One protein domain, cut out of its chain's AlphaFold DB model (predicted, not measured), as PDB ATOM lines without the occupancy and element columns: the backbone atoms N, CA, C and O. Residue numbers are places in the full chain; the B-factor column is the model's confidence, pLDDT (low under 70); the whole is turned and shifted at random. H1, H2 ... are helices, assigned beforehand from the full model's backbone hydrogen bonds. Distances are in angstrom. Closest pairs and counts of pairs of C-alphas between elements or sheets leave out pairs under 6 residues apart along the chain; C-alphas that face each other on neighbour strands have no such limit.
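Overview. This is residues 341 to 394 of the 940 residues of an uncharacterized protein of Fermentimonas caenicola (UniProt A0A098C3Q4). Three helices, H1, H2 and H4, make a small rounded cluster, their centres at the corners of a triangle, with short H3 joining H2 to H4. The 54 printed residues hold four named helices, H1 to H4 in order, and no named strand: all helix, compact, radius of gyration of the C-alphas 10.0 A, spans 24 by 22 by 18 A.

Arrangement. Start at H1, residues 343 to 353; it is close but not clearly touching H2, residues 358 to 367, C-alphas 350 and 358 being closest at 6.5 A, a steep tilt of 41 degrees, opposite ways. H3, residues 371 to 375, only just touches H1, with 3 pairs of C-alphas within 8 A, the closest 346 and 374 at 7.6 A. H4, residues 377 to 390, is about perpendicular to H2, at 76 degrees; their closest C-alphas, 361 and 387, are 7.0 A apart. H3 and H4 only just touch, with 3 pairs within 8 A, only at the corner, through residues 379 to 380 of H4 alone; C-alphas 374 and 380 are closest at 4.4 A. Every O i to N i+4 pair is within hydrogen-bond range in H1, H2 and H4; H3 has 0 of 1, but 2 of 2 O i to N i+3 pairs.

Along the chain. Find C-alpha 343 at (7.392, 39.059, -46.298), where H1 begins its 15.5 A; H2 spans 14.1 A and H4 19.9 A, ending at C-alpha 390, (28.432, 28.732, -41.033).

Size, cuts and confidence. The farthest C-alphas, Ser 342 and His 390, are 25.9 A apart; the printed part has no cut, its three links between helices are tight, and no printed residue is under 70 in pLDDT.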
ATOM      1  N   LEU A 341      10.193  45.693 -43.027       87.12
ATOM      2  CA  LEU A 341      10.128  44.830 -44.204       87.12
ATOM      3  C   LEU A 341       8.886  43.933 -44.140       87.12
ATOM      4  O   LEU A 341       8.558  43.361 -43.093       87.12
ATOM      5  N   SER A 342       8.213  43.800 -45.279       83.12
ATOM      6  CA  SER A 342       7.169  42.801 -45.488       83.12
ATOM      7  C   SER A 342       7.776  41.450 -45.885       83.12
ATOM      8  O   SER A 342       8.914  41.371 -46.354       83.12
ATOM      9  N   ASN A 343       6.987  40.376 -45.787       80.19
ATOM     10  CA  ASN A 343       7.392  39.059 -46.298       80.19
ATOM     11  C   ASN A 343       7.730  39.106 -47.800       80.19
ATOM     12  O   ASN A 343       8.614  38.390 -48.263       80.19
ATOM     13  N   TYR A 344       7.059  39.981 -48.554       80.38
ATOM     14  CA  TYR A 344       7.352  40.213 -49.966       80.38
ATOM     15  C   TYR A 344       8.737  40.846 -50.167       80.38
ATOM     16  O   TYR A 344       9.499  40.382 -51.016       80.38
ATOM     17  N   ASP A 345       9.102  41.841 -49.353       85.31
ATOM     18  CA  ASP A 345      10.422  42.485 -49.418       85.31
ATOM     19  C   ASP A 345      11.549  41.499 -49.078       85.31
ATOM     20  O   ASP A 345      12.569  41.466 -49.768       85.31
ATOM     21  N   ILE A 346      11.345  40.661 -48.053       86.50
ATOM     22  CA  ILE A 346      12.293  39.616 -47.632       86.50
ATOM     23  C   ILE A 346      12.493  38.585 -48.755       86.50
ATOM     24  O   ILE A 346      13.627  38.292 -49.137       86.50
ATOM     25  N   ASN A 347      11.404  38.078 -49.339       84.19
ATOM     26  CA  ASN A 347      11.477  37.108 -50.435       84.19
ATOM     27  C   ASN A 347      12.166  37.695 -51.674       84.19
ATOM     28  O   ASN A 347      13.052  37.066 -52.252       84.19
ATOM     29  N   ASN A 348      11.820  38.927 -52.054       84.81
ATOM     30  CA  ASN A 348      12.477  39.617 -53.162       84.81
ATOM     31  C   ASN A 348      13.966  39.836 -52.908       84.81
ATOM     32  O   ASN A 348      14.771  39.713 -53.832       84.81
ATOM     33  N   TYR A 349      14.348  40.153 -51.672       91.00
ATOM     34  CA  TYR A 349      15.749  40.290 -51.298       91.00
ATOM     35  C   TYR A 349      16.529  38.988 -51.539       91.00
ATOM     36  O   TYR A 349      17.595  39.028 -52.158       91.00
ATOM     37  N   PHE A 350      15.978  37.830 -51.159       89.81
ATOM     38  CA  PHE A 350      16.603  36.532 -51.441       89.81
ATOM     39  C   PHE A 350      16.689  36.217 -52.934       89.81
ATOM     40  O   PHE A 350      17.755  35.811 -53.402       89.81
ATOM     41  N   ILE A 351      15.609  36.449 -53.690       84.75
ATOM     42  CA  ILE A 351      15.570  36.227 -55.145       84.75
ATOM     43  C   ILE A 351      16.640  37.078 -55.838       84.75
ATOM     44  O   ILE A 351      17.445  36.563 -56.617       84.75
ATOM     45  N   ASN A 352      16.707  38.368 -55.508       84.94
ATOM     46  CA  ASN A 352      17.657  39.303 -56.111       84.94
ATOM     47  C   ASN A 352      19.114  38.958 -55.779       84.94
ATOM     48  O   ASN A 352      20.004  39.171 -56.604       84.94
ATOM     49  N   ARG A 353      19.365  38.402 -54.587       86.12
ATOM     50  CA  ARG A 353      20.692  37.924 -54.178       86.12
ATOM     51  C   ARG A 353      21.010  36.499 -54.619       86.12
ATOM     52  O   ARG A 353      22.146  36.078 -54.419       86.12
ATOM     53  N   LYS A 354      20.055  35.787 -55.225       87.69
ATOM     54  CA  LYS A 354      20.172  34.371 -55.601       87.69
ATOM     55  C   LYS A 354      20.542  33.482 -54.407       87.69
ATOM     56  O   LYS A 354      21.438  32.651 -54.497       87.69
ATOM     57  N   VAL A 355      19.866  33.682 -53.276       87.44
ATOM     58  CA  VAL A 355      20.039  32.836 -52.085       87.44
ATOM     59  C   VAL A 355      19.252  31.537 -52.287       87.44
ATOM     60  O   VAL A 355      18.056  31.474 -51.991       87.44
ATOM     61  N   GLU A 356      19.919  30.513 -52.819       81.88
ATOM     62  CA  GLU A 356      19.318  29.202 -53.130       81.88
ATOM     63  C   GLU A 356      18.747  28.514 -51.873       81.88
ATOM     64  O   GLU A 356      17.654  27.947 -51.889       81.88
ATOM     65  N   GLU A 357      19.427  28.672 -50.738       85.44
ATOM     66  CA  GLU A 357      19.094  28.046 -49.449       85.44
ATOM     67  C   GLU A 357      18.150  28.897 -48.580       85.44
ATOM     68  O   GLU A 357      18.004  28.668 -47.380       85.44
ATOM     69  N   SER A 358      17.469  29.885 -49.168       86.06
ATOM     70  CA  SER A 358      16.571  30.790 -48.430       86.06
ATOM     71  C   SER A 358      15.452  30.056 -47.682       86.06
ATOM     72  O   SER A 358      15.084  30.460 -46.582       86.06
ATOM     73  N   HIS A 359      14.949  28.945 -48.224       85.44
ATOM     74  CA  HIS A 359      13.957  28.101 -47.555       85.44
ATOM     75  C   HIS A 359      14.503  27.431 -46.280       85.44
ATOM     76  O   HIS A 359      13.779  27.356 -45.289       85.44
ATOM     77  N   LEU A 360      15.775  27.005 -46.274       87.06
ATOM     78  CA  LEU A 360      16.442  26.452 -45.090       87.06
ATOM     79  C   LEU A 360      16.642  27.543 -44.039       87.06
ATOM     80  O   LEU A 360      16.258  27.361 -42.888       87.06
ATOM     81  N   PHE A 361      17.142  28.711 -44.449       93.19
ATOM     82  CA  PHE A 361      17.294  29.871 -43.568       93.19
ATOM     83  C   PHE A 361      15.973  30.269 -42.890       93.19
ATOM     84  O   PHE A 361      15.923  30.447 -41.671       93.19
ATOM     85  N   LEU A 362      14.886  30.382 -43.664       89.75
ATOM     86  CA  LEU A 362      13.564  30.730 -43.138       89.75
ATOM     87  C   LEU A 362      12.998  29.634 -42.228       89.75
ATOM     88  O   LEU A 362      12.435  29.959 -41.182       89.75
ATOM     89  N   GLY A 363      13.181  28.359 -42.588       82.75
ATOM     90  CA  GLY A 363      12.811  27.221 -41.745       82.75
ATOM     91  C   GLY A 363      13.513  27.273 -40.389       82.75
ATOM     92  O   GLY A 363      12.858  27.219 -39.351       82.75
ATOM     93  N   ARG A 364      14.828  27.517 -40.383       89.62
ATOM     94  CA  ARG A 364      15.624  27.637 -39.152       89.62
ATOM     95  C   ARG A 364      15.244  28.860 -38.318       89.62
ATOM     96  O   ARG A 364      15.119  28.753 -37.100       89.62
ATOM     97  N   ALA A 365      14.976  30.008 -38.942       87.56
ATOM     98  CA  ALA A 365      14.477  31.191 -38.234       87.56
ATOM     99  C   ALA A 365      13.089  30.960 -37.600       87.56
ATOM    100  O   ALA A 365      12.807  31.482 -36.518       87.56
ATOM    101  N   TYR A 366      12.229  30.172 -38.253       82.06
ATOM    102  CA  TYR A 366      10.922  29.775 -37.727       82.06
ATOM    103  C   TYR A 366      11.043  28.781 -36.563       82.06
ATOM    104  O   TYR A 366      10.416  28.983 -35.524       82.06
ATOM    105  N   GLU A 367      11.901  27.764 -36.688       80.62
ATOM    106  CA  GLU A 367      12.195  26.789 -35.624       80.62
ATOM    107  C   GLU A 367      12.744  27.466 -34.362       80.62
ATOM    108  O   GLU A 367      12.312  27.176 -33.247       80.62
ATOM    109  N   LEU A 368      13.633  28.447 -34.533       82.81
ATOM    110  CA  LEU A 368      14.128  29.296 -33.447       82.81
ATOM    111  C   LEU A 368      13.102  30.357 -32.998       82.81
ATOM    112  O   LEU A 368      13.357  31.101 -32.056       82.81
ATOM    113  N   SER A 369      11.927  30.452 -33.622       80.44
ATOM    114  CA  SER A 369      10.884  31.459 -33.345       80.44
ATOM    115  C   SER A 369      11.404  32.907 -33.324       80.44
ATOM    116  O   SER A 369      10.983  33.719 -32.504       80.44
ATOM    117  N   VAL A 370      12.331  33.229 -34.227       86.50
ATOM    118  CA  VAL A 370      12.942  34.566 -34.390       86.50
ATOM    119  C   VAL A 370      12.553  35.228 -35.713       86.50
ATOM    120  O   VAL A 370      13.131  36.239 -36.104       86.50
ATOM    121  N   PHE A 371      11.562  34.667 -36.409       84.44
ATOM    122  CA  PHE A 371      11.120  35.116 -37.728       84.44
ATOM    123  C   PHE A 371      10.762  36.612 -37.771       84.44
ATOM    124  O   PHE A 371      11.130  37.302 -38.718       84.44
ATOM    125  N   GLU A 372      10.129  37.152 -36.723       82.50
ATOM    126  CA  GLU A 372       9.765  38.577 -36.655       82.50
ATOM    127  C   GLU A 372      10.977  39.522 -36.700       82.50
ATOM    128  O   GLU A 372      10.861  40.641 -37.204       82.50
ATOM    129  N   LEU A 373      12.165  39.083 -36.257       87.75
ATOM    130  CA  LEU A 373      13.381  39.900 -36.348       87.75
ATOM    131  C   LEU A 373      13.760  40.195 -37.803       87.75
ATOM    132  O   LEU A 373      14.292  41.267 -38.090       87.75
ATOM    133  N   LEU A 374      13.429  39.299 -38.740       90.38
ATOM    134  CA  LEU A 374      13.740  39.449 -40.167       90.38
ATOM    135  C   LEU A 374      13.060  40.669 -40.806       90.38
ATOM    136  O   LEU A 374      13.484  41.134 -41.864       90.38
ATOM    137  N   ARG A 375      12.036  41.233 -40.153       87.88
ATOM    138  CA  ARG A 375      11.363  42.459 -40.601       87.88
ATOM    139  C   ARG A 375      12.234  43.706 -40.444       87.88
ATOM    140  O   ARG A 375      11.944  44.744 -41.039       87.88
ATOM    141  N   ILE A 376      13.318  43.625 -39.675       86.88
ATOM    142  CA  ILE A 376      14.294  44.704 -39.522       86.88
ATOM    143  C   ILE A 376      15.511  44.380 -40.406       86.88
ATOM    144  O   ILE A 376      16.171  43.361 -40.191       86.88
ATOM    145  N   PRO A 377      15.865  45.248 -41.381       89.12
ATOM    146  CA  PRO A 377      16.933  44.979 -42.347       89.12
ATOM    147  C   PRO A 377      18.278  44.587 -41.732       89.12
ATOM    148  O   PRO A 377      18.998  43.782 -42.313       89.12
ATOM    149  N   PHE A 378      18.631  45.160 -40.579       87.06
ATOM    150  CA  PHE A 378      19.852  44.803 -39.863       87.06
ATOM    151  C   PHE A 378      19.853  43.338 -39.420       87.06
ATOM    152  O   PHE A 378      20.767  42.609 -39.796       87.06
ATOM    153  N   TYR A 379      18.824  42.887 -38.696       90.06
ATOM    154  CA  TYR A 379      18.761  41.504 -38.221       90.06
ATOM    155  C   TYR A 379      18.681  40.523 -39.391       90.06
ATOM    156  O   TYR A 379      19.432  39.556 -39.398       90.06
ATOM    157  N   LEU A 380      17.884  40.809 -40.430       92.81
ATOM    158  CA  LEU A 380      17.862  39.992 -41.652       92.81
ATOM    159  C   LEU A 380      19.264  39.823 -42.251       92.81
ATOM    160  O   LEU A 380      19.660  38.712 -42.601       92.81
ATOM    161  N   LYS A 381      20.019  40.918 -42.373       90.56
ATOM    162  CA  LYS A 381      21.358  40.899 -42.971       90.56
ATOM    163  C   LYS A 381      22.376  40.179 -42.105       90.56
ATOM    164  O   LYS A 381      23.128  39.378 -42.649       90.56
ATOM    165  N   GLU A 382      22.412  40.440 -40.802       91.00
ATOM    166  CA  GLU A 382      23.375  39.783 -39.912       91.00
ATOM    167  C   GLU A 382      23.050  38.298 -39.723       91.00
ATOM    168  O   GLU A 382      23.957  37.473 -39.790       91.00
ATOM    169  N   MET A 383      21.769  37.934 -39.601       94.19
ATOM    170  CA  MET A 383      21.343  36.532 -39.550       94.19
ATOM    171  C   MET A 383      21.686  35.796 -40.845       94.19
ATOM    172  O   MET A 383      22.265  34.714 -40.796       94.19
ATOM    173  N   LEU A 384      21.375  36.379 -42.009       93.38
ATOM    174  CA  LEU A 384      21.705  35.768 -43.298       93.38
ATOM    175  C   LEU A 384      23.221  35.660 -43.492       93.38
ATOM    176  O   LEU A 384      23.710  34.651 -43.984       93.38
ATOM    177  N   LYS A 385      23.976  36.690 -43.105       92.25
ATOM    178  CA  LYS A 385      25.440  36.678 -43.165       92.25
ATOM    179  C   LYS A 385      26.017  35.559 -42.304       92.25
ATOM    180  O   LYS A 385      26.911  34.871 -42.780       92.25
ATOM    181  N   TYR A 386      25.505  35.375 -41.086       93.44
ATOM    182  CA  TYR A 386      25.917  34.279 -40.212       93.44
ATOM    183  C   TYR A 386      25.599  32.917 -40.836       93.44
ATOM    184  O   TYR A 386      26.477  32.060 -40.886       93.44
ATOM    185  N   PHE A 387      24.374  32.749 -41.344       94.25
ATOM    186  CA  PHE A 387      23.921  31.519 -41.996       94.25
ATOM    187  C   PHE A 387      24.819  31.152 -43.180       94.25
ATOM    188  O   PHE A 387      25.343  30.050 -43.239       94.25
ATOM    189  N   LEU A 388      25.094  32.106 -44.073       90.88
ATOM    190  CA  LEU A 388      25.948  31.884 -45.243       90.88
ATOM    191  C   LEU A 388      27.427  31.648 -44.900       90.88
ATOM    192  O   LEU A 388      28.175  31.192 -45.758       90.88
ATOM    193  N   SER A 389      27.885  32.008 -43.695       92.06
ATOM    194  CA  SER A 389      29.271  31.768 -43.271       92.06
ATOM    195  C   SER A 389      29.462  30.490 -42.451       92.06
ATOM    196  O   SER A 389      30.605  30.074 -42.277       92.06
ATOM    197  N   HIS A 390      28.385  29.903 -41.921       90.50
ATOM    198  CA  HIS A 390      28.432  28.732 -41.033       90.50
ATOM    199  C   HIS A 390      27.519  27.579 -41.482       90.50
ATOM    200  O   HIS A 390      27.411  26.591 -40.760       90.50
ATOM    201  N   ASP A 391      26.855  27.717 -42.631       87.19
ATOM    202  CA  ASP A 391      25.871  26.792 -43.213       87.19
ATOM    203  C   ASP A 391      24.609  26.537 -42.350       87.19
ATOM    204  O   ASP A 391      23.760  25.724 -42.709       87.19
ATOM    205  N   ASP A 392      24.451  27.237 -41.216       92.25
ATOM    206  CA  ASP A 392      23.243  27.244 -40.379       92.25
ATOM    207  C   ASP A 392      23.188  28.509 -39.493       92.25
ATOM    208  O   ASP A 392      24.172  29.235 -39.318       92.25
ATOM    209  N   LEU A 393      22.021  28.782 -38.908       92.94
ATOM    210  CA  LEU A 393      21.871  29.705 -37.785       92.94
ATOM    211  C   LEU A 393      22.447  29.092 -36.493       92.94
ATOM    212  O   LEU A 393      22.634  27.874 -36.413       92.94
ATOM    213  N   PRO A 394      22.722  29.911 -35.458       90.56
ATOM    214  CA  PRO A 394      23.116  29.407 -34.145       90.56
ATOM    215  C   PRO A 394      22.148  28.343 -33.627       90.56
ATOM    216  O   PRO A 394      20.946  28.390 -33.901       90.56
TER     217      PRO A 394